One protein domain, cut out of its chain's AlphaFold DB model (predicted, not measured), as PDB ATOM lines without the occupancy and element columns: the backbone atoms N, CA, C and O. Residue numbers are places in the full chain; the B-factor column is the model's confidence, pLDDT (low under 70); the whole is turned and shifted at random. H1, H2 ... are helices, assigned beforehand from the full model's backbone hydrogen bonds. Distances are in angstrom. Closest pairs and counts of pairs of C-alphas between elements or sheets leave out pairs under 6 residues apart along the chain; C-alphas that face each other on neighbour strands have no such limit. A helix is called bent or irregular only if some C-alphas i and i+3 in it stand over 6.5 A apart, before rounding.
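AT A GLANCE: This is residues 80 to 235 of the 448 residues of an uncharacterized protein of Leptonema illini DSM 21528 (UniProt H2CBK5). Ten helices make a crossed assembly, with the long helix H4 running along one side as its hub. The short helices H1 and H3 gather on the first half of H4 and H2 meets it at residues 121 to 126; near its other end H5 folds back as a hairpin, and H8, H9 and H10 build the other end of the whole, while H7 crosses between the two groups, from H10 to H1 and H4. H6 packs on the beginning of H10, away from H4. The printed part has 156 residues, with helices H1 to H10 in that order along the chain and no named strand, and its class is all helix. It is compact, with a radius of gyration of the C-alphas of 15.3 A, and its spans of 50 by 33 by 27 A are only just elongated.

IN THESE COORDINATES: H4, residues 112 to 135, is the longest helix, 34.9 A from C-alpha 112 at (-31.074, -16.737, 19.607) to C-alpha 135 at (-35.089, -32.599, -11.199). Before it come H1, residues 80 to 86, which begins with C-alpha 80 at (-36.979, -17.367, 9.662), H2, residues 89 to 98, and H3, residues 102 to 106. After it come H5, residues 137 to 146, and H6, residues 152 to 158. H7, residues 163 to 180, is 25.8 A long and has a kink of 29 degrees near residue 174; it is neither bent nor irregular, but only just, with C-alphas 173 and 176 6.3 A apart. H8, residues 186 to 201, is 22.1 A long, and H9 holds residues 206 to 213. H10, residues 216 to 235, is 25.0 A long, has a kink of 30 degrees near residue 223, and ends with C-alpha 235 at (-55.026, -18.842, -13.969). H2 and H10 are irregular: C-alphas 93 and 96 are 7.6 A apart, and C-alphas 217 and 220 are 7.5 A apart.

HOW THE PARTS SIT: The hub H4 touches six helices. With residues 121 to 126 alone it touches H2, only just about perpendicular at 71 degrees, the closest C-alphas being those of Leu 98 and Ala 125, 5.5 A apart. H1 and H3 only just touch H4, with 3 pairs of C-alphas within 8 A each; the closest are Leu 80 and Glu 119 at 6.1 A, and Asp 104 and Ala 118 at 6.3 A. H4 and H5 form a helical hairpin, at a steep tilt of 39 degrees, opposite ways, with C-alphas 132 and 140 closest at 5.2 A. H8 touches H4 at a steep tilt of 65 degrees, the same way, with C-alphas 133 and 192 closest at 6.3 A. H7 only just touches H4, with 3 pairs within 8 A and C-alphas 126 and 177 closest at 7.7 A. Farther out, H10 touches H8 at a steep tilt of 48 degrees, opposite ways, with C-alphas 193 and 229 closest at 4.9 A. H10 also touches H7, about perpendicular at 79 degrees, C-alphas 167 and 227 being closest at 5.0 A. H6 touches H10 with C-alphas 152 and 217 closest at 4.1 A, and H9 touches it with C-alphas 212 and 218 closest at 5.1 A. H8 and H9 touch only at the corner. Among the pairs that are apart are H3 and H10, and H4 and H6. Every O i to N i+4 pair is within hydrogen-bond range in H1, H5, H6 and H8; the counts are 18 of 20 in H4, 12 of 14 in H7, 3 of 4 in H9, 13 of 16 in H10, 1 of 6 in H2 and 0 of 1 in H3, where O i to N i+3 pairs within range number 4 of 7 in H2 and 2 of 2 in H3.

THE WHOLE: The two C-alphas farthest apart, those of Ala 110 and Ser 203, are 51.6 A apart. The printed part has no cut, and the nine links between its helices are tight. The mean pLDDT of the printed part is 94.8, and no printed residue is under 70.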
ATOM      1  N   LEU A  80     -35.940 -16.919   8.726       92.69
ATOM      2  CA  LEU A  80     -36.979 -17.367   9.662       92.69
ATOM      3  C   LEU A  80     -37.969 -16.273  10.053       92.69
ATOM      4  O   LEU A  80     -39.118 -16.587  10.346       92.69
ATOM      5  N   LYS A  81     -37.541 -15.007  10.082       91.50
ATOM      6  CA  LYS A  81     -38.447 -13.899  10.389       91.50
ATOM      7  C   LYS A  81     -39.451 -13.726   9.254       91.50
ATOM      8  O   LYS A  81     -40.644 -13.709   9.513       91.50
ATOM      9  N   ILE A  82     -38.965 -13.700   8.013       93.88
ATOM     10  CA  ILE A  82     -39.821 -13.603   6.822       93.88
ATOM     11  C   ILE A  82     -40.802 -14.782   6.782       93.88
ATOM     12  O   ILE A  82     -42.002 -14.584   6.623       93.88
ATOM     13  N   LEU A  83     -40.332 -16.009   7.038       95.06
ATOM     14  CA  LEU A  83     -41.219 -17.173   7.154       95.06
ATOM     15  C   LEU A  83     -42.254 -17.020   8.279       95.06
ATOM     16  O   LEU A  83     -43.412 -17.371   8.084       95.06
ATOM     17  N   ALA A  84     -41.873 -16.516   9.452       93.12
ATOM     18  CA  ALA A  84     -42.806 -16.290  10.556       93.12
ATOM     19  C   ALA A  84     -43.861 -15.218  10.239       93.12
ATOM     20  O   ALA A  84     -44.992 -15.334  10.716       93.12
ATOM     21  N   ASP A  85     -43.522 -14.229   9.416       93.94
ATOM     22  CA  ASP A  85     -44.420 -13.139   9.036       93.94
ATOM     23  C   ASP A  85     -45.346 -13.538   7.869       93.94
ATOM     24  O   ASP A  85     -46.531 -13.199   7.867       93.94
ATOM     25  N   GLU A  86     -44.845 -14.312   6.901       95.94
ATOM     26  CA  GLU A  86     -45.538 -14.552   5.626       95.94
ATOM     27  C   GLU A  86     -46.049 -15.983   5.419       95.94
ATOM     28  O   GLU A  86     -47.015 -16.195   4.670       95.94
ATOM     29  N   PHE A  87     -45.437 -16.982   6.066       96.69
ATOM     30  CA  PHE A  87     -45.862 -18.369   5.908       96.69
ATOM     31  C   PHE A  87     -47.237 -18.570   6.559       96.69
ATOM     32  O   PHE A  87     -47.421 -18.208   7.734       96.69
ATOM     33  N   PRO A  88     -48.211 -19.165   5.839       95.69
ATOM     34  CA  PRO A  88     -49.582 -19.217   6.323       95.69
ATOM     35  C   PRO A  88     -49.700 -19.900   7.694       95.69
ATOM     36  O   PRO A  88     -49.231 -21.035   7.838       95.69
ATOM     37  N   PRO A  89     -50.328 -19.257   8.699       94.81
ATOM     38  CA  PRO A  89     -50.474 -19.825  10.040       94.81
ATOM     39  C   PRO A  89     -51.082 -21.228  10.049       94.81
ATOM     40  O   PRO A  89     -50.592 -22.106  10.756       94.81
ATOM     41  N   GLU A  90     -52.078 -21.473   9.197       93.00
ATOM     42  CA  GLU A  90     -52.773 -22.757   9.068       93.00
ATOM     43  C   GLU A  90     -51.876 -23.889   8.533       93.00
ATOM     44  O   GLU A  90     -52.210 -25.064   8.680       93.00
ATOM     45  N   MET A  91     -50.732 -23.550   7.927       95.19
ATOM     46  CA  MET A  91     -49.764 -24.499   7.368       95.19
ATOM     47  C   MET A  91     -48.565 -24.756   8.289       95.19
ATOM     48  O   MET A  91     -47.793 -25.677   8.029       95.19
ATOM     49  N   ARG A  92     -48.382 -23.987   9.373       95.25
ATOM     50  CA  ARG A  92     -47.180 -24.077  10.234       95.25
ATOM     51  C   ARG A  92     -47.010 -25.445  10.887       95.25
ATOM     52  O   ARG A  92     -45.891 -25.940  10.976       95.25
ATOM     53  N   SER A  93     -48.106 -26.099  11.270       93.81
ATOM     54  CA  SER A  93     -48.084 -27.473  11.802       93.81
ATOM     55  C   SER A  93     -47.668 -28.530  10.776       93.81
ATOM     56  O   SER A  93     -47.356 -29.654  11.151       93.81
ATOM     57  N   ARG A  94     -47.619 -28.168   9.490       94.56
ATOM     58  CA  ARG A  94     -47.297 -29.041   8.352       94.56
ATOM     59  C   ARG A  94     -45.965 -28.681   7.700       94.56
ATOM     60  O   ARG A  94     -45.607 -29.247   6.670       94.56
ATOM     61  N   ALA A  95     -45.214 -27.752   8.293       96.44
ATOM     62  CA  ALA A  95     -43.948 -27.247   7.770       96.44
ATOM     63  C   ALA A  95     -42.770 -28.231   7.927       96.44
ATOM     64  O   ALA A  95     -41.633 -27.879   7.620       96.44
ATOM     65  N   GLY A  96     -43.021 -29.476   8.348       97.38
ATOM     66  CA  GLY A  96     -41.988 -30.497   8.520       97.38
ATOM     67  C   GLY A  96     -41.159 -30.747   7.256       97.38
ATOM     68  O   GLY A  96     -39.969 -31.039   7.357       97.38
ATOM     69  N   PHE A  97     -41.740 -30.581   6.060       97.62
ATOM     70  CA  PHE A  97     -41.005 -30.756   4.800       97.62
ATOM     71  C   PHE A  97     -39.890 -29.715   4.639       97.62
ATOM     72  O   PHE A  97     -38.860 -30.023   4.042       97.62
ATOM     73  N   LEU A  98     -40.061 -28.535   5.247       98.00
ATOM     74  CA  LEU A  98     -39.082 -27.449   5.325       98.00
ATOM     75  C   LEU A  98     -38.045 -27.658   6.444       98.00
ATOM     76  O   LEU A  98     -37.240 -26.770   6.695       98.00
ATOM     77  N   GLY A  99     -38.063 -28.792   7.155       97.12
ATOM     78  CA  GLY A  99     -37.199 -29.023   8.319       97.12
ATOM     79  C   GLY A  99     -37.595 -28.209   9.560       97.12
ATOM     80  O   GLY A  99     -36.789 -28.068  10.484       97.12
ATOM     81  N   LEU A 100     -38.821 -27.678   9.578       96.94
ATOM     82  CA  LEU A 100     -39.345 -26.804  10.625       96.94
ATOM     83  C   LEU A 100     -40.478 -27.463  11.406       96.94
ATOM     84  O   LEU A 100     -41.238 -28.275  10.876       96.94
ATOM     85  N   LYS A 101     -40.614 -27.062  12.667       95.00
ATOM     86  CA  LYS A 101     -41.757 -27.383  13.526       95.00
ATOM     87  C   LYS A 101     -42.651 -26.157  13.712       95.00
ATOM     88  O   LYS A 101     -42.217 -25.031  13.476       95.00
ATOM     89  N   ALA A 102     -43.889 -26.348  14.171       93.38
ATOM     90  CA  ALA A 102     -44.832 -25.242  14.372       93.38
ATOM     91  C   ALA A 102     -44.280 -24.174  15.332       93.38
ATOM     92  O   ALA A 102     -44.442 -22.974  15.115       93.38
ATOM     93  N   GLU A 103     -43.584 -24.618  16.373       92.94
ATOM     94  CA  GLU A 103     -42.971 -23.775  17.386       92.94
ATOM     95  C   GLU A 103     -41.742 -22.995  16.888       92.94
ATOM     96  O   GLU A 103     -41.391 -21.985  17.496       92.94
ATOM     97  N   ASP A 104     -41.128 -23.393  15.765       94.25
ATOM     98  CA  ASP A 104     -40.008 -22.656  15.161       94.25
ATOM     99  C   ASP A 104     -40.460 -21.286  14.600       94.25
ATOM    100  O   ASP A 104     -39.658 -20.359  14.515       94.25
ATOM    101  N   PHE A 105     -41.755 -21.117  14.295       92.19
ATOM    102  CA  PHE A 105     -42.341 -19.850  13.825       92.19
ATOM    103  C   PHE A 105     -42.677 -18.863  14.955       92.19
ATOM    104  O   PHE A 105     -43.073 -17.733  14.680       92.19
ATOM    105  N   ALA A 106     -42.583 -19.291  16.218       87.62
ATOM    106  CA  ALA A 106     -42.921 -18.485  17.394       87.62
ATOM    107  C   ALA A 106     -41.698 -18.178  18.277       87.62
ATOM    108  O   ALA A 106     -41.846 -17.660  19.385       87.62
ATOM    109  N   VAL A 107     -40.488 -18.513  17.814       77.81
ATOM    110  CA  VAL A 107     -39.253 -18.308  18.577       77.81
ATOM    111  C   VAL A 107     -39.012 -16.812  18.761       77.81
ATOM    112  O   VAL A 107     -38.896 -16.060  17.791       77.81
ATOM    113  N   SER A 108     -38.941 -16.374  20.018       76.31
ATOM    114  CA  SER A 108     -38.694 -14.972  20.345       76.31
ATOM    115  C   SER A 108     -37.283 -14.552  19.929       76.31
ATOM    116  O   SER A 108     -36.363 -15.367  19.855       76.31
ATOM    117  N   ALA A 109     -37.078 -13.249  19.721       71.50
ATOM    118  CA  ALA A 109     -35.748 -12.705  19.439       71.50
ATOM    119  C   ALA A 109     -34.731 -12.954  20.574       71.50
ATOM    120  O   ALA A 109     -33.532 -12.858  20.339       71.50
ATOM    121  N   ALA A 110     -35.199 -13.280  21.784       73.75
ATOM    122  CA  ALA A 110     -34.346 -13.556  22.935       73.75
ATOM    123  C   ALA A 110     -33.755 -14.981  22.927       73.75
ATOM    124  O   ALA A 110     -32.695 -15.195  23.508       73.75
ATOM    125  N   ASP A 111     -34.386 -15.949  22.249       83.81
ATOM    126  CA  ASP A 111     -33.882 -17.327  22.134       83.81
ATOM    127  C   ASP A 111     -33.066 -17.514  20.841       83.81
ATOM    128  O   ASP A 111     -33.437 -18.220  19.894       83.81
ATOM    129  N   GLN A 112     -31.927 -16.818  20.795       84.19
ATOM    130  CA  GLN A 112     -31.074 -16.737  19.607       84.19
ATOM    131  C   GLN A 112     -30.536 -18.105  19.164       84.19
ATOM    132  O   GLN A 112     -30.382 -18.350  17.963       84.19
ATOM    133  N   LYS A 113     -30.266 -19.012  20.111       87.62
ATOM    134  CA  LYS A 113     -29.750 -20.353  19.810       87.62
ATOM    135  C   LYS A 113     -30.794 -21.176  19.064       87.62
ATOM    136  O   LYS A 113     -30.518 -21.661  17.969       87.62
ATOM    137  N   ARG A 114     -32.012 -21.269  19.603       87.31
ATOM    138  CA  ARG A 114     -33.096 -22.029  18.974       87.31
ATOM    139  C   ARG A 114     -33.449 -21.489  17.592       87.31
ATOM    140  O   ARG A 114     -33.670 -22.273  16.669       87.31
ATOM    141  N   ARG A 115     -33.454 -20.162  17.438       88.12
ATOM    142  CA  ARG A 115     -33.656 -19.501  16.143       88.12
ATOM    143  C   ARG A 115     -32.565 -19.892  15.144       88.12
ATOM    144  O   ARG A 115     -32.877 -20.270  14.020       88.12
ATOM    145  N   SER A 116     -31.301 -19.859  15.561       90.88
ATOM    146  CA  SER A 116     -30.168 -20.240  14.705       90.88
ATOM    147  C   SER A 116     -30.253 -21.708  14.267       90.88
ATOM    148  O   SER A 116     -30.073 -22.011  13.088       90.88
ATOM    149  N   ASP A 117     -30.614 -22.614  15.179       94.31
ATOM    150  CA  ASP A 117     -30.765 -24.040  14.871       94.31
ATOM    151  C   ASP A 117     -31.905 -24.300  13.871       94.31
ATOM    152  O   ASP A 117     -31.762 -25.110  12.952       94.31
ATOM    153  N   ALA A 118     -33.049 -23.628  14.036       95.81
ATOM    154  CA  ALA A 118     -34.173 -23.719  13.103       95.81
ATOM    155  C   ALA A 118     -33.811 -23.173  11.715       95.81
ATOM    156  O   ALA A 118     -34.161 -23.774  10.698       95.81
ATOM    157  N   GLU A 119     -33.040 -22.089  11.664       95.94
ATOM    158  CA  GLU A 119     -32.602 -21.486  10.412       95.94
ATOM    159  C   GLU A 119     -31.648 -22.411   9.648       95.94
ATOM    160  O   GLU A 119     -31.787 -22.578   8.436       95.94
ATOM    161  N   LEU A 120     -30.722 -23.072  10.350       96.69
ATOM    162  CA  LEU A 120     -29.826 -24.063   9.752       96.69
ATOM    163  C   LEU A 120     -30.598 -25.244   9.148       96.69
ATOM    164  O   LEU A 120     -30.309 -25.640   8.016       96.69
ATOM    165  N   ARG A 121     -31.608 -25.773   9.858       97.62
ATOM    166  CA  ARG A 121     -32.463 -26.856   9.338       97.62
ATOM    167  C   ARG A 121     -33.244 -26.424   8.102       97.62
ATOM    168  O   ARG A 121     -33.244 -27.156   7.113       97.62
ATOM    169  N   PHE A 122     -33.845 -25.236   8.129       98.00
ATOM    170  CA  PHE A 122     -34.566 -24.683   6.984       98.00
ATOM    171  C   PHE A 122     -33.660 -24.514   5.764       98.00
ATOM    172  O   PHE A 122     -33.976 -25.009   4.681       98.00
ATOM    173  N   LYS A 123     -32.493 -23.880   5.935       97.62
ATOM    174  CA  LYS A 123     -31.535 -23.680   4.839       97.62
ATOM    175  C   LYS A 123     -31.062 -25.007   4.251       97.62
ATOM    176  O   LYS A 123     -30.934 -25.126   3.033       97.62
ATOM    177  N   ALA A 124     -30.813 -26.009   5.096       97.38
ATOM    178  CA  ALA A 124     -30.451 -27.348   4.645       97.38
ATOM    179  C   ALA A 124     -31.591 -28.015   3.859       97.38
ATOM    180  O   ALA A 124     -31.347 -28.542   2.776       97.38
ATOM    181  N   ALA A 125     -32.831 -27.945   4.351       97.94
ATOM    182  CA  ALA A 125     -33.993 -28.499   3.661       97.94
ATOM    183  C   ALA A 125     -34.229 -27.827   2.301       97.94
ATOM    184  O   ALA A 125     -34.419 -28.524   1.308       97.94
ATOM    185  N   MET A 126     -34.149 -26.495   2.228       97.75
ATOM    186  CA  MET A 126     -34.398 -25.748   0.991       97.75
ATOM    187  C   MET A 126     -33.386 -26.032  -0.113       97.75
ATOM    188  O   MET A 126     -33.785 -26.124  -1.271       97.75
ATOM    189  N   LYS A 127     -32.107 -26.241   0.227       96.31
ATOM    190  CA  LYS A 127     -31.095 -26.685  -0.750       96.31
ATOM    191  C   LYS A 127     -31.515 -27.971  -1.460       96.31
ATOM    192  O   LYS A 127     -31.274 -28.110  -2.652       96.31
ATOM    193  N   VAL A 128     -32.156 -28.886  -0.732       97.00
ATOM    194  CA  VAL A 128     -32.630 -30.156  -1.289       97.00
ATOM    195  C   VAL A 128     -33.965 -29.974  -2.013       97.00
ATOM    196  O   VAL A 128     -34.099 -30.429  -3.141       97.00
ATOM    197  N   ILE A 129     -34.928 -29.259  -1.423       97.62
ATOM    198  CA  ILE A 129     -36.253 -29.022  -2.026       97.62
ATOM    199  C   ILE A 129     -36.134 -28.372  -3.404       97.62
ATOM    200  O   ILE A 129     -36.833 -28.772  -4.328       97.62
ATOM    201  N   VAL A 130     -35.247 -27.387  -3.558       96.62
ATOM    202  CA  VAL A 130     -35.014 -26.710  -4.840       96.62
ATOM    203  C   VAL A 130     -34.527 -27.691  -5.911       96.62
ATOM    204  O   VAL A 130     -35.035 -27.678  -7.032       96.62
ATOM    205  N   GLN A 131     -33.620 -28.605  -5.557       95.38
ATOM    206  CA  GLN A 131     -33.165 -29.659  -6.467       95.38
ATOM    207  C   GLN A 131     -34.278 -30.664  -6.782       95.38
ATOM    208  O   GLN A 131     -34.479 -31.007  -7.943       95.38
ATOM    209  N   GLU A 132     -35.046 -31.104  -5.784       97.31
ATOM    210  CA  GLU A 132     -36.157 -32.042  -5.983       97.31
ATOM    211  C   GLU A 132     -37.255 -31.435  -6.877       97.31
ATOM    212  O   GLU A 132     -37.712 -32.070  -7.825       97.31
ATOM    213  N   LEU A 133     -37.638 -30.174  -6.655       96.81
ATOM    214  CA  LEU A 133     -38.614 -29.469  -7.496       96.81
ATOM    215  C   LEU A 133     -38.111 -29.244  -8.931       96.81
ATOM    216  O   LEU A 133     -38.931 -29.171  -9.851       96.81
ATOM    217  N   SER A 134     -36.793 -29.148  -9.129       94.12
ATOM    218  CA  SER A 134     -36.161 -29.000 -10.445       94.12
ATOM    219  C   SER A 134     -35.985 -30.330 -11.185       94.12
ATOM    220  O   SER A 134     -36.193 -30.390 -12.395       94.12
ATOM    221  N   ASP A 135     -35.602 -31.408 -10.510       93.25
ATOM    222  CA  ASP A 135     -35.089 -32.599 -11.199       93.25
ATOM    223  C   ASP A 135     -35.635 -33.930 -10.662       93.25
ATOM    224  O   ASP A 135     -35.575 -34.935 -11.369       93.25
ATOM    225  N   ASP A 136     -36.240 -33.950  -9.471       96.81
ATOM    226  CA  ASP A 136     -36.736 -35.173  -8.829       96.81
ATOM    227  C   ASP A 136     -38.068 -34.947  -8.091       96.81
ATOM    228  O   ASP A 136     -38.179 -34.999  -6.863       96.81
ATOM    229  N   MET A 137     -39.121 -34.690  -8.873       97.19
ATOM    230  CA  MET A 137     -40.477 -34.524  -8.342       97.19
ATOM    231  C   MET A 137     -40.949 -35.726  -7.488       97.19
ATOM    232  O   MET A 137     -41.612 -35.498  -6.474       97.19
ATOM    233  N   PRO A 138     -40.617 -36.997  -7.816       97.94
ATOM    234  CA  PRO A 138     -40.864 -38.125  -6.915       97.94
ATOM    235  C   PRO A 138     -40.226 -37.978  -5.527       97.94
ATOM    236  O   PRO A 138     -40.899 -38.265  -4.534       97.94
ATOM    237  N   ALA A 139     -38.975 -37.518  -5.427       98.19
ATOM    238  CA  ALA A 139     -38.330 -37.267  -4.136       98.19
ATOM    239  C   ALA A 139     -39.026 -36.146  -3.350       98.19
ATOM    240  O   ALA A 139     -39.289 -36.320  -2.156       98.19
ATOM    241  N   PHE A 140     -39.433 -35.059  -4.019       98.44
ATOM    242  CA  PHE A 140     -40.227 -34.000  -3.384       98.44
ATOM    243  C   PHE A 140     -41.548 -34.541  -2.814       98.44
ATOM    244  O   PHE A 140     -41.919 -34.252  -1.675       98.44
ATOM    245  N   VAL A 141     -42.252 -35.385  -3.570       98.12
ATOM    246  CA  VAL A 141     -43.488 -36.023  -3.095       98.12
ATOM    247  C   VAL A 141     -43.220 -36.936  -1.898       98.12
ATOM    248  O   VAL A 141     -43.939 -36.858  -0.902       98.12
ATOM    249  N   ALA A 142     -42.163 -37.750  -1.945       97.88
ATOM    250  CA  ALA A 142     -41.783 -38.611  -0.828       97.88
ATOM    251  C   ALA A 142     -41.438 -37.805   0.437       97.88
ATOM    252  O   ALA A 142     -41.734 -38.246   1.550       97.88
ATOM    253  N   ARG A 143     -40.844 -36.614   0.288       98.12
ATOM    254  CA  ARG A 143     -40.603 -35.678   1.394       98.12
ATOM    255  C   ARG A 143     -41.912 -35.207   2.025       98.12
ATOM    256  O   ARG A 143     -42.019 -35.261   3.248       98.12
ATOM    257  N   LEU A 144     -42.896 -34.786   1.224       98.00
ATOM    258  CA  LEU A 144     -44.210 -34.365   1.733       98.00
ATOM    259  C   LEU A 144     -44.913 -35.498   2.497       98.00
ATOM    260  O   LEU A 144     -45.449 -35.276   3.582       98.00
ATOM    261  N   GLU A 145     -44.881 -36.723   1.962       95.25
ATOM    262  CA  GLU A 145     -45.494 -37.892   2.609       95.25
ATOM    263  C   GLU A 145     -44.841 -38.206   3.967       95.25
ATOM    264  O   GLU A 145     -45.535 -38.532   4.927       95.25
ATOM    265  N   LYS A 146     -43.516 -38.054   4.082       95.88
ATOM    266  CA  LYS A 146     -42.770 -38.326   5.324       95.88
ATOM    267  C   LYS A 146     -42.869 -37.216   6.369       95.88
ATOM    268  O   LYS A 146     -42.521 -37.450   7.524       95.88
ATOM    269  N   SER A 147     -43.300 -36.015   5.993       95.31
ATOM    270  CA  SER A 147     -43.232 -34.841   6.866       95.31
ATOM    271  C   SER A 147     -44.521 -34.517   7.619       95.31
ATOM    272  O   SER A 147     -44.611 -33.446   8.218       95.31
ATOM    273  N   GLY A 148     -45.551 -35.361   7.513       90.44
ATOM    274  CA  GLY A 148     -46.881 -35.050   8.044       90.44
ATOM    275  C   GLY A 148     -47.580 -33.904   7.302       90.44
ATOM    276  O   GLY A 148     -48.449 -33.249   7.869       90.44
ATOM    277  N   PHE A 149     -47.213 -33.636   6.038       96.88
ATOM    278  CA  PHE A 149     -47.863 -32.590   5.235       96.88
ATOM    279  C   PHE A 149     -49.351 -32.886   4.973       96.88
ATOM    280  O   PHE A 149     -50.145 -31.977   4.732       96.88
ATOM    281  N   SER A 150     -49.721 -34.165   5.007       96.56
ATOM    282  CA  SER A 150     -51.027 -34.669   4.604       96.56
ATOM    283  C   SER A 150     -51.562 -35.664   5.628       96.56
ATOM    284  O   SER A 150     -50.811 -36.513   6.103       96.56
ATOM    285  N   SER A 151     -52.853 -35.571   5.950       96.06
ATOM    286  CA  SER A 151     -53.564 -36.530   6.799       96.06
ATOM    287  C   SER A 151     -55.081 -36.443   6.581       96.06
ATOM    288  O   SER A 151     -55.581 -35.511   5.936       96.06
ATOM    289  N   GLN A 152     -55.830 -37.400   7.136       96.50
ATOM    290  CA  GLN A 152     -57.294 -37.377   7.098       96.50
ATOM    291  C   GLN A 152     -57.871 -36.220   7.928       96.50
ATOM    292  O   GLN A 152     -58.849 -35.590   7.519       96.50
ATOM    293  N   GLU A 153     -57.257 -35.907   9.068       96.19
ATOM    294  CA  GLU A 153     -57.653 -34.812   9.961       96.19
ATOM    295  C   GLU A 153     -57.509 -33.469   9.247       96.19
ATOM    296  O   GLU A 153     -58.432 -32.656   9.246       96.19
ATOM    297  N   ILE A 154     -56.378 -33.276   8.562       95.44
ATOM    298  CA  ILE A 154     -56.127 -32.107   7.723       95.44
ATOM    299  C   ILE A 154     -57.200 -31.982   6.638       95.44
ATOM    300  O   ILE A 154     -57.778 -30.911   6.456       95.44
ATOM    301  N   ASN A 155     -57.472 -33.069   5.912       95.75
ATOM    302  CA  ASN A 155     -58.463 -33.043   4.844       95.75
ATOM    303  C   ASN A 155     -59.865 -32.705   5.372       95.75
ATOM    304  O   ASN A 155     -60.587 -31.936   4.743       95.75
ATOM    305  N   THR A 156     -60.223 -33.240   6.538       95.31
ATOM    306  CA  THR A 156     -61.508 -32.975   7.196       95.31
ATOM    307  C   THR A 156     -61.626 -31.510   7.608       95.31
ATOM    308  O   THR A 156     -62.638 -30.883   7.312       95.31
ATOM    309  N   ALA A 157     -60.576 -30.935   8.203       93.69
ATOM    310  CA  ALA A 157     -60.547 -29.526   8.604       93.69
ATOM    311  C   ALA A 157     -60.658 -28.552   7.415       93.69
ATOM    312  O   ALA A 157     -61.095 -27.415   7.576       93.69
ATOM    313  N   GLU A 158     -60.266 -28.985   6.217       93.62
ATOM    314  CA  GLU A 158     -60.306 -28.181   4.993       93.62
ATOM    315  C   GLU A 158     -61.542 -28.430   4.128       93.62
ATOM    316  O   GLU A 158     -61.721 -27.725   3.138       93.62
ATOM    317  N   LYS A 159     -62.386 -29.413   4.461       86.88
ATOM    318  CA  LYS A 159     -63.492 -29.858   3.599       86.88
ATOM    319  C   LYS A 159     -64.443 -28.720   3.217       86.88
ATOM    320  O   LYS A 159     -64.872 -28.652   2.069       86.88
ATOM    321  N   ASP A 160     -64.705 -27.821   4.160       84.19
ATOM    322  CA  ASP A 160     -65.618 -26.684   3.990       84.19
ATOM    323  C   ASP A 160     -64.881 -25.390   3.587       84.19
ATOM    324  O   ASP A 160     -65.468 -24.312   3.481       84.19
ATOM    325  N   GLY A 161     -63.567 -25.474   3.355       83.81
ATOM    326  CA  GLY A 161     -62.767 -24.367   2.856       83.81
ATOM    327  C   GLY A 161     -63.041 -24.112   1.374       83.81
ATOM    328  O   GLY A 161     -62.815 -24.978   0.534       83.81
ATOM    329  N   GLY A 162     -63.471 -22.896   1.027       87.81
ATOM    330  CA  GLY A 162     -63.666 -22.506  -0.372       87.81
ATOM    331  C   GLY A 162     -62.393 -22.680  -1.218       87.81
ATOM    332  O   GLY A 162     -61.287 -22.347  -0.771       87.81
ATOM    333  N   ALA A 163     -62.550 -23.166  -2.456       89.81
ATOM    334  CA  ALA A 163     -61.441 -23.495  -3.355       89.81
ATOM    335  C   ALA A 163     -60.488 -22.310  -3.602       89.81
ATOM    336  O   ALA A 163     -59.276 -22.514  -3.651       89.81
ATOM    337  N   SER A 164     -60.996 -21.072  -3.666       89.94
ATOM    338  CA  SER A 164     -60.185 -19.853  -3.820       89.94
ATOM    339  C   SER A 164     -59.241 -19.636  -2.633       89.94
ATOM    340  O   SER A 164     -58.039 -19.419  -2.822       89.94
ATOM    341  N   LYS A 165     -59.759 -19.765  -1.402       92.50
ATOM    342  CA  LYS A 165     -58.981 -19.600  -0.164       92.50
ATOM    343  C   LYS A 165     -57.922 -20.691  -0.039       92.50
ATOM    344  O   LYS A 165     -56.747 -20.386   0.154       92.50
ATOM    345  N   LEU A 166     -58.325 -21.953  -0.191       94.31
ATOM    346  CA  LEU A 166     -57.404 -23.087  -0.124       94.31
ATOM    347  C   LEU A 166     -56.370 -23.038  -1.257       94.31
ATOM    348  O   LEU A 166     -55.187 -23.262  -1.021       94.31
ATOM    349  N   GLY A 167     -56.768 -22.660  -2.471       94.44
ATOM    350  CA  GLY A 167     -55.856 -22.449  -3.595       94.44
ATOM    351  C   GLY A 167     -54.764 -21.436  -3.275       94.44
ATOM    352  O   GLY A 167     -53.588 -21.711  -3.501       94.44
ATOM    353  N   ALA A 168     -55.123 -20.282  -2.709       94.44
ATOM    354  CA  ALA A 168     -54.139 -19.292  -2.278       94.44
ATOM    355  C   ALA A 168     -53.221 -19.829  -1.166       94.44
ATOM    356  O   ALA A 168     -52.008 -19.621  -1.227       94.44
ATOM    357  N   LEU A 169     -53.787 -20.553  -0.198       95.75
ATOM    358  CA  LEU A 169     -53.060 -21.154   0.918       95.75
ATOM    359  C   LEU A 169     -51.976 -22.135   0.437       95.75
ATOM    360  O   LEU A 169     -50.803 -21.980   0.774       95.75
ATOM    361  N   TYR A 170     -52.350 -23.098  -0.409       97.25
ATOM    362  CA  TYR A 170     -51.430 -24.107  -0.944       97.25
ATOM    363  C   TYR A 170     -50.378 -23.517  -1.894       97.25
ATOM    364  O   TYR A 170     -49.246 -23.993  -1.920       97.25
ATOM    365  N   ARG A 171     -50.690 -22.448  -2.637       96.38
ATOM    366  CA  ARG A 171     -49.657 -21.731  -3.406       96.38
ATOM    367  C   ARG A 171     -48.629 -21.079  -2.489       96.38
ATOM    368  O   ARG A 171     -47.432 -21.258  -2.696       96.38
ATOM    369  N   LYS A 172     -49.079 -20.361  -1.456       97.12
ATOM    370  CA  LYS A 172     -48.178 -19.701  -0.497       97.12
ATOM    371  C   LYS A 172     -47.291 -20.689   0.259       97.12
ATOM    372  O   LYS A 172     -46.145 -20.357   0.530       97.12
ATOM    373  N   ALA A 173     -47.780 -21.903   0.522       96.81
ATOM    374  CA  ALA A 173     -46.995 -22.959   1.162       96.81
ATOM    375  C   ALA A 173     -45.704 -23.324   0.397       96.81
ATOM    376  O   ALA A 173     -44.768 -23.823   1.013       96.81
ATOM    377  N   LEU A 174     -45.634 -23.060  -0.915       96.25
ATOM    378  CA  LEU A 174     -44.414 -23.212  -1.714       96.25
ATOM    379  C   LEU A 174     -43.759 -21.884  -2.090       96.25
ATOM    380  O   LEU A 174     -42.539 -21.788  -2.051       96.25
ATOM    381  N   ILE A 175     -44.538 -20.860  -2.444       96.81
ATOM    382  CA  ILE A 175     -43.976 -19.595  -2.941       96.81
ATOM    383  C   ILE A 175     -43.179 -18.873  -1.855       96.81
ATOM    384  O   ILE A 175     -42.068 -18.451  -2.132       96.81
ATOM    385  N   VAL A 176     -43.696 -18.784  -0.626       97.88
ATOM    386  CA  VAL A 176     -43.010 -18.071   0.466       97.88
ATOM    387  C   VAL A 176     -41.628 -18.675   0.769       97.88
ATOM    388  O   VAL A 176     -40.649 -17.935   0.774       97.88
ATOM    389  N   PRO A 177     -41.469 -19.999   0.986       97.69
ATOM    390  CA  PRO A 177     -40.134 -20.555   1.210       97.69
ATOM    391  C   PRO A 177     -39.218 -20.461  -0.020       97.69
ATOM    392  O   PRO A 177     -38.005 -20.358   0.155       97.69
ATOM    393  N   LEU A 178     -39.763 -20.480  -1.245       97.62
ATOM    394  CA  LEU A 178     -38.976 -20.277  -2.467       97.62
ATOM    395  C   LEU A 178     -38.492 -18.830  -2.613       97.62
ATOM    396  O   LEU A 178     -37.344 -18.636  -2.995       97.62
ATOM    397  N   ASP A 179     -39.314 -17.843  -2.265       97.12
ATOM    398  CA  ASP A 179     -38.947 -16.419  -2.236       97.12
ATOM    399  C   ASP A 179     -37.825 -16.166  -1.227       97.12
ATOM    400  O   ASP A 179     -36.749 -15.686  -1.576       97.12
ATOM    401  N   VAL A 180     -37.981 -16.687  -0.006       97.50
ATOM    402  CA  VAL A 180     -36.930 -16.645   1.024       97.50
ATOM    403  C   VAL A 180     -35.619 -17.293   0.553       97.50
ATOM    404  O   VAL A 180     -34.552 -16.946   1.060       97.50
ATOM    405  N   ALA A 181     -35.671 -18.229  -0.398       97.00
ATOM    406  CA  ALA A 181     -34.509 -18.901  -0.978       97.00
ATOM    407  C   ALA A 181     -34.018 -18.291  -2.312       97.00
ATOM    408  O   ALA A 181     -33.085 -18.839  -2.911       97.00
ATOM    409  N   GLY A 182     -34.627 -17.195  -2.783       95.38
ATOM    410  CA  GLY A 182     -34.269 -16.500  -4.025       95.38
ATOM    411  C   GLY A 182     -34.691 -17.234  -5.305       95.38
ATOM    412  O   GLY A 182     -33.998 -17.161  -6.323       95.38
ATOM    413  N   GLN A 183     -35.779 -18.007  -5.254       95.12
ATOM    414  CA  GLN A 183     -36.216 -18.941  -6.304       95.12
ATOM    415  C   GLN A 183     -37.659 -18.697  -6.801       95.12
ATOM    416  O   GLN A 183     -38.215 -19.531  -7.514       95.12
ATOM    417  N   ASP A 184     -38.278 -17.563  -6.473       93.88
ATOM    418  CA  ASP A 184     -39.690 -17.246  -6.749       93.88
ATOM    419  C   ASP A 184     -39.969 -16.581  -8.108       93.88
ATOM    420  O   ASP A 184     -41.124 -16.298  -8.426       93.88
ATOM    421  N   SER A 185     -38.947 -16.356  -8.940       94.62
ATOM    422  CA  SER A 185     -39.142 -15.746 -10.260       94.62
ATOM    423  C   SER A 185     -40.218 -16.486 -11.074       94.62
ATOM    424  O   SER A 185     -40.240 -17.720 -11.112       94.62
ATOM    425  N   GLU A 186     -41.073 -15.741 -11.779       93.94
ATOM    426  CA  GLU A 186     -42.212 -16.308 -12.515       93.94
ATOM    427  C   GLU A 186     -41.809 -17.396 -13.529       93.94
ATOM    428  O   GLU A 186     -42.521 -18.391 -13.650       93.94
ATOM    429  N   ASP A 187     -40.661 -17.254 -14.205       94.19
ATOM    430  CA  ASP A 187     -40.146 -18.232 -15.180       94.19
ATOM    431  C   ASP A 187     -39.767 -19.569 -14.492       94.19
ATOM    432  O   ASP A 187     -40.171 -20.648 -14.930       94.19
ATOM    433  N   ARG A 188     -39.116 -19.522 -13.316       95.44
ATOM    434  CA  ARG A 188     -38.829 -20.726 -12.501       95.44
ATOM    435  C   ARG A 188     -40.101 -21.384 -11.973       95.44
ATOM    436  O   ARG A 188     -40.235 -22.606 -12.024       95.44
ATOM    437  N   LEU A 189     -41.065 -20.599 -11.489       96.62
ATOM    438  CA  LEU A 189     -42.336 -21.141 -10.992       96.62
ATOM    439  C   LEU A 189     -43.196 -21.731 -12.122       96.62
ATOM    440  O   LEU A 189     -43.935 -22.695 -11.902       96.62
ATOM    441  N   PHE A 190     -43.076 -21.199 -13.338       97.19
ATOM    442  CA  PHE A 190     -43.661 -21.774 -14.545       97.19
ATOM    443  C   PHE A 190     -43.003 -23.113 -14.927       97.19
ATOM    444  O   PHE A 190     -43.707 -24.098 -15.184       97.19
ATOM    445  N   GLY A 191     -41.670 -23.195 -14.864       96.62
ATOM    446  CA  GLY A 191     -40.917 -24.445 -15.014       96.62
ATOM    447  C   GLY A 191     -41.280 -25.495 -13.952       96.62
ATOM    448  O   GLY A 191     -41.464 -26.677 -14.266       96.62
ATOM    449  N   MET A 192     -41.461 -25.083 -12.696       97.50
ATOM    450  CA  MET A 192     -41.919 -25.951 -11.605       97.50
ATOM    451  C   MET A 192     -43.292 -26.560 -11.901       97.50
ATOM    452  O   MET A 192     -43.487 -27.768 -11.771       97.50
ATOM    453  N   ALA A 193     -44.248 -25.734 -12.329       97.81
ATOM    454  CA  ALA A 193     -45.600 -26.186 -12.630       97.81
ATOM    455  C   ALA A 193     -45.642 -27.163 -13.811       97.81
ATOM    456  O   ALA A 193     -46.412 -28.122 -13.785       97.81
ATOM    457  N   ASN A 194     -44.765 -26.980 -14.802       98.06
ATOM    458  CA  ASN A 194     -44.546 -27.946 -15.877       98.06
ATOM    459  C   ASN A 194     -44.119 -29.323 -15.337       98.06
ATOM    460  O   ASN A 194     -44.692 -30.345 -15.712       98.06
ATOM    461  N   ARG A 195     -43.168 -29.371 -14.399       97.44
ATOM    462  CA  ARG A 195     -42.717 -30.629 -13.768       97.44
ATOM    463  C   ARG A 195     -43.798 -31.260 -12.894       97.44
ATOM    464  O   ARG A 195     -43.972 -32.477 -12.917       97.44
ATOM    465  N   MET A 196     -44.564 -30.443 -12.167       98.25
ATOM    466  CA  MET A 196     -45.725 -30.918 -11.409       98.25
ATOM    467  C   MET A 196     -46.781 -31.532 -12.330       98.25
ATOM    468  O   MET A 196     -47.295 -32.604 -12.022       98.25
ATOM    469  N   PHE A 197     -47.069 -30.900 -13.474       98.19
ATOM    470  CA  PHE A 197     -47.964 -31.450 -14.493       98.19
ATOM    471  C   PHE A 197     -47.456 -32.799 -15.013       98.19
ATOM    472  O   PHE A 197     -48.211 -33.769 -15.065       98.19
ATOM    473  N   GLU A 198     -46.174 -32.890 -15.357       97.62
ATOM    474  CA  GLU A 198     -45.580 -34.129 -15.858       97.62
ATOM    475  C   GLU A 198     -45.606 -35.261 -14.831       97.62
ATOM    476  O   GLU A 198     -45.818 -36.413 -15.201       97.62
ATOM    477  N   TYR A 199     -45.425 -34.959 -13.547       98.19
ATOM    478  CA  TYR A 199     -45.598 -35.952 -12.493       98.19
ATOM    479  C   TYR A 199     -47.071 -36.363 -12.341       98.19
ATOM    480  O   TYR A 199     -47.380 -37.552 -12.265       98.19
ATOM    481  N   ALA A 200     -47.981 -35.387 -12.332       98.06
ATOM    482  CA  ALA A 200     -49.403 -35.604 -12.086       98.06
ATOM    483  C   ALA A 200     -50.110 -36.371 -13.212       98.06
ATOM    484  O   ALA A 200     -50.972 -37.210 -12.950       98.06
ATOM    485  N   PHE A 201     -49.753 -36.094 -14.467       97.81
ATOM    486  CA  PHE A 201     -50.479 -36.599 -15.635       97.81
ATOM    487  C   PHE A 201     -49.598 -37.364 -16.622       97.81
ATOM    488  O   PHE A 201     -50.129 -38.085 -17.464       97.81
ATOM    489  N   GLY A 202     -48.270 -37.279 -16.509       96.81
ATOM    490  CA  GLY A 202     -47.339 -37.997 -17.379       96.81
ATOM    491  C   GLY A 202     -47.457 -39.516 -17.282       96.81
ATOM    492  O   GLY A 202     -47.830 -40.074 -16.250       96.81
ATOM    493  N   SER A 203     -47.068 -40.201 -18.355       93.56
ATOM    494  CA  SER A 203     -47.080 -41.670 -18.441       93.56
ATOM    495  C   SER A 203     -46.331 -42.394 -17.310       93.56
ATOM    496  O   SER A 203     -46.769 -43.458 -16.879       93.56
ATOM    497  N   LYS A 204     -45.236 -41.819 -16.794       95.44
ATOM    498  CA  LYS A 204     -44.386 -42.448 -15.766       95.44
ATOM    499  C   LYS A 204     -45.011 -42.459 -14.364       95.44
ATOM    500  O   LYS A 204     -44.858 -43.438 -13.641       95.44
ATOM    501  N   HIS A 205     -45.682 -41.376 -13.966       95.88
ATOM    502  CA  HIS A 205     -46.130 -41.166 -12.579       95.88
ATOM    503  C   HIS A 205     -47.634 -40.893 -12.436       95.88
ATOM    504  O   HIS A 205     -48.149 -40.932 -11.318       95.88
ATOM    505  N   GLY A 206     -48.374 -40.726 -13.538       94.88
ATOM    506  CA  GLY A 206     -49.800 -40.398 -13.499       94.88
ATOM    507  C   GLY A 206     -50.636 -41.401 -12.702       94.88
ATOM    508  O   GLY A 206     -51.495 -40.999 -11.924       94.88
ATOM    509  N   ALA A 207     -50.334 -42.702 -12.786       94.94
ATOM    510  CA  ALA A 207     -51.015 -43.725 -11.985       94.94
ATOM    511  C   ALA A 207     -50.814 -43.536 -10.468       94.94
ATOM    512  O   ALA A 207     -51.747 -43.734  -9.691       94.94
ATOM    513  N   ARG A 208     -49.621 -43.107 -10.035       95.19
ATOM    514  CA  ARG A 208     -49.343 -42.792  -8.626       95.19
ATOM    515  C   ARG A 208     -50.126 -41.562  -8.183       95.19
ATOM    516  O   ARG A 208     -50.710 -41.578  -7.105       95.19
ATOM    517  N   PHE A 209     -50.192 -40.528  -9.015       97.25
ATOM    518  CA  PHE A 209     -50.972 -39.339  -8.691       97.25
ATOM    519  C   PHE A 209     -52.484 -39.619  -8.653       97.25
ATOM    520  O   PHE A 209     -53.172 -39.111  -7.775       97.25
ATOM    521  N   GLN A 210     -53.001 -40.520  -9.498       96.50
ATOM    522  CA  GLN A 210     -54.386 -40.996  -9.381       96.50
ATOM    523  C   GLN A 210     -54.677 -41.609  -8.006       96.50
ATOM    524  O   GLN A 210     -55.763 -41.402  -7.472       96.50
ATOM    525  N   GLN A 211     -53.722 -42.304  -7.381       95.25
ATOM    526  CA  GLN A 211     -53.913 -42.798  -6.012       95.25
ATOM    527  C   GLN A 211     -54.099 -41.650  -5.014       95.25
ATOM    528  O   GLN A 211     -54.859 -41.802  -4.069       95.25
ATOM    529  N   PHE A 212     -53.453 -40.496  -5.215       96.25
ATOM    530  CA  PHE A 212     -53.651 -39.330  -4.347       96.25
ATOM    531  C   PHE A 212     -55.062 -38.765  -4.484       96.25
ATOM    532  O   PHE A 212     -55.673 -38.400  -3.487       96.25
ATOM    533  N   LEU A 213     -55.605 -38.758  -5.701       96.62
ATOM    534  CA  LEU A 213     -56.955 -38.266  -5.983       96.62
ATOM    535  C   LEU A 213     -58.073 -39.206  -5.504       96.62
ATOM    536  O   LEU A 213     -59.228 -38.796  -5.471       96.62
ATOM    537  N   ASN A 214     -57.744 -40.444  -5.125       97.00
ATOM    538  CA  ASN A 214     -58.694 -41.432  -4.598       97.00
ATOM    539  C   ASN A 214     -58.521 -41.704  -3.091       97.00
ATOM    540  O   ASN A 214     -59.253 -42.514  -2.530       97.00
ATOM    541  N   SER A 215     -57.569 -41.032  -2.440       97.06
ATOM    542  CA  SER A 215     -57.233 -41.184  -1.021       97.06
ATOM    543  C   SER A 215     -57.458 -39.851  -0.298       97.06
ATOM    544  O   SER A 215     -56.601 -38.968  -0.414       97.06
ATOM    545  N   PRO A 216     -58.569 -39.666   0.440       96.31
ATOM    546  CA  PRO A 216     -58.861 -38.425   1.162       96.31
ATOM    547  C   PRO A 216     -57.713 -37.923   2.056       96.31
ATOM    548  O   PRO A 216     -57.445 -36.724   2.110       96.31
ATOM    549  N   GLU A 217     -56.957 -38.827   2.676       96.69
ATOM    550  CA  GLU A 217     -55.783 -38.529   3.497       96.69
ATOM    551  C   GLU A 217     -54.600 -37.935   2.711       96.69
ATOM    552  O   GLU A 217     -53.691 -37.359   3.309       96.69
ATOM    553  N   LYS A 218     -54.612 -38.039   1.375       97.06
ATOM    554  CA  LYS A 218     -53.593 -37.514   0.443       97.06
ATOM    555  C   LYS A 218     -54.052 -36.273  -0.324       97.06
ATOM    556  O   LYS A 218     -53.267 -35.688  -1.076       97.06
ATOM    557  N   TYR A 219     -55.297 -35.838  -0.134       96.56
ATOM    558  CA  TYR A 219     -55.849 -34.660  -0.811       96.56
ATOM    559  C   TYR A 219     -55.028 -33.384  -0.603       96.56
ATOM    560  O   TYR A 219     -54.893 -32.642  -1.571       96.56
ATOM    561  N   PRO A 220     -54.410 -33.119   0.560       96.94
ATOM    562  CA  PRO A 220     -53.482 -31.996   0.719       96.94
ATOM    563  C   PRO A 220     -52.347 -31.957  -0.309       96.94
ATOM    564  O   PRO A 220     -52.072 -30.906  -0.890       96.94
ATOM    565  N   VAL A 221     -51.725 -33.101  -0.612       97.75
ATOM    566  CA  VAL A 221     -50.693 -33.178  -1.659       97.75
ATOM    567  C   VAL A 221     -51.304 -32.887  -3.030       97.75
ATOM    568  O   VAL A 221     -50.746 -32.109  -3.805       97.75
ATOM    569  N   ALA A 222     -52.485 -33.439  -3.325       97.50
ATOM    570  CA  ALA A 222     -53.190 -33.144  -4.571       97.50
ATOM    571  C   ALA A 222     -53.558 -31.654  -4.699       97.50
ATOM    572  O   ALA A 222     -53.347 -31.066  -5.760       97.50
ATOM    573  N   ARG A 223     -54.031 -31.006  -3.623       97.06
ATOM    574  CA  ARG A 223     -54.327 -29.564  -3.578       97.06
ATOM    575  C   ARG A 223     -53.081 -28.729  -3.837       97.06
ATOM    576  O   ARG A 223     -53.164 -27.770  -4.601       97.06
ATOM    577  N   LEU A 224     -51.933 -29.113  -3.275       97.94
ATOM    578  CA  LEU A 224     -50.658 -28.447  -3.540       97.94
ATOM    579  C   LEU A 224     -50.321 -28.446  -5.037       97.94
ATOM    580  O   LEU A 224     -50.031 -27.390  -5.604       97.94
ATOM    581  N   PHE A 225     -50.415 -29.611  -5.680       98.12
ATOM    582  CA  PHE A 225     -50.156 -29.759  -7.111       98.12
ATOM    583  C   PHE A 225     -51.171 -28.972  -7.943       98.12
ATOM    584  O   PHE A 225     -50.779 -28.131  -8.747       98.12
ATOM    585  N   TYR A 226     -52.471 -29.177  -7.718       97.38
ATOM    586  CA  TYR A 226     -53.526 -28.496  -8.473       97.38
ATOM    587  C   TYR A 226     -53.445 -26.976  -8.342       97.38
ATOM    588  O   TYR A 226     -53.576 -26.283  -9.346       97.38
ATOM    589  N   ALA A 227     -53.192 -26.443  -7.144       97.00
ATOM    590  CA  ALA A 227     -53.122 -25.001  -6.926       97.00
ATOM    591  C   ALA A 227     -51.961 -24.348  -7.693       97.00
ATOM    592  O   ALA A 227     -52.128 -23.253  -8.238       97.00
ATOM    593  N   ASN A 228     -50.806 -25.017  -7.761       97.31
ATOM    594  CA  ASN A 228     -49.628 -24.517  -8.470       97.31
ATOM    595  C   ASN A 228     -49.720 -24.742  -9.987       97.31
ATOM    596  O   ASN A 228     -49.479 -23.802 -10.742       97.31
ATOM    597  N   ILE A 229     -50.146 -25.930 -10.436       97.69
ATOM    598  CA  ILE A 229     -50.391 -26.234 -11.857       97.69
ATOM    599  C   ILE A 229     -51.420 -25.257 -12.424       97.69
ATOM    600  O   ILE A 229     -51.148 -24.582 -13.414       97.69
ATOM    601  N   TRP A 230     -52.582 -25.135 -11.774       96.44
ATOM    602  CA  TRP A 230     -53.643 -24.245 -12.231       96.44
ATOM    603  C   TRP A 230     -53.150 -22.808 -12.341       96.44
ATOM    604  O   TRP A 230     -53.278 -22.199 -13.397       96.44
ATOM    605  N   TYR A 231     -52.556 -22.253 -11.283       95.69
ATOM    606  CA  TYR A 231     -52.198 -20.837 -11.288       95.69
ATOM    607  C   TYR A 231     -51.119 -20.525 -12.319       95.69
ATOM    608  O   TYR A 231     -51.203 -19.507 -12.999       95.69
ATOM    609  N   ARG A 232     -50.125 -21.401 -12.475       95.94
ATOM    610  CA  ARG A 232     -48.970 -21.139 -13.337       95.94
ATOM    611  C   ARG A 232     -49.179 -21.552 -14.792       95.94
ATOM    612  O   ARG A 232     -48.514 -20.977 -15.641       95.94
ATOM    613  N   LEU A 233     -50.089 -22.481 -15.097       96.50
ATOM    614  CA  LEU A 233     -50.361 -22.925 -16.476       96.50
ATOM    615  C   LEU A 233     -51.715 -22.446 -17.021       96.50
ATOM    616  O   LEU A 233     -51.893 -22.411 -18.231       96.50
ATOM    617  N   SER A 234     -52.645 -22.034 -16.157       93.12
ATOM    618  CA  SER A 234     -53.981 -21.553 -16.534       93.12
ATOM    619  C   SER A 234     -54.279 -20.175 -15.935       93.12
ATOM    620  O   SER A 234     -54.156 -19.179 -16.637       93.12
ATOM    621  N   GLY A 235     -54.554 -20.068 -14.629       90.50
ATOM    622  CA  GLY A 235     -55.026 -18.842 -13.969       90.50
ATOM    623  C   GLY A 235     -54.215 -17.583 -14.303       90.50
ATOM    624  O   GLY A 235     -54.751 -16.627 -14.851       90.50
TER     625      GLY A 235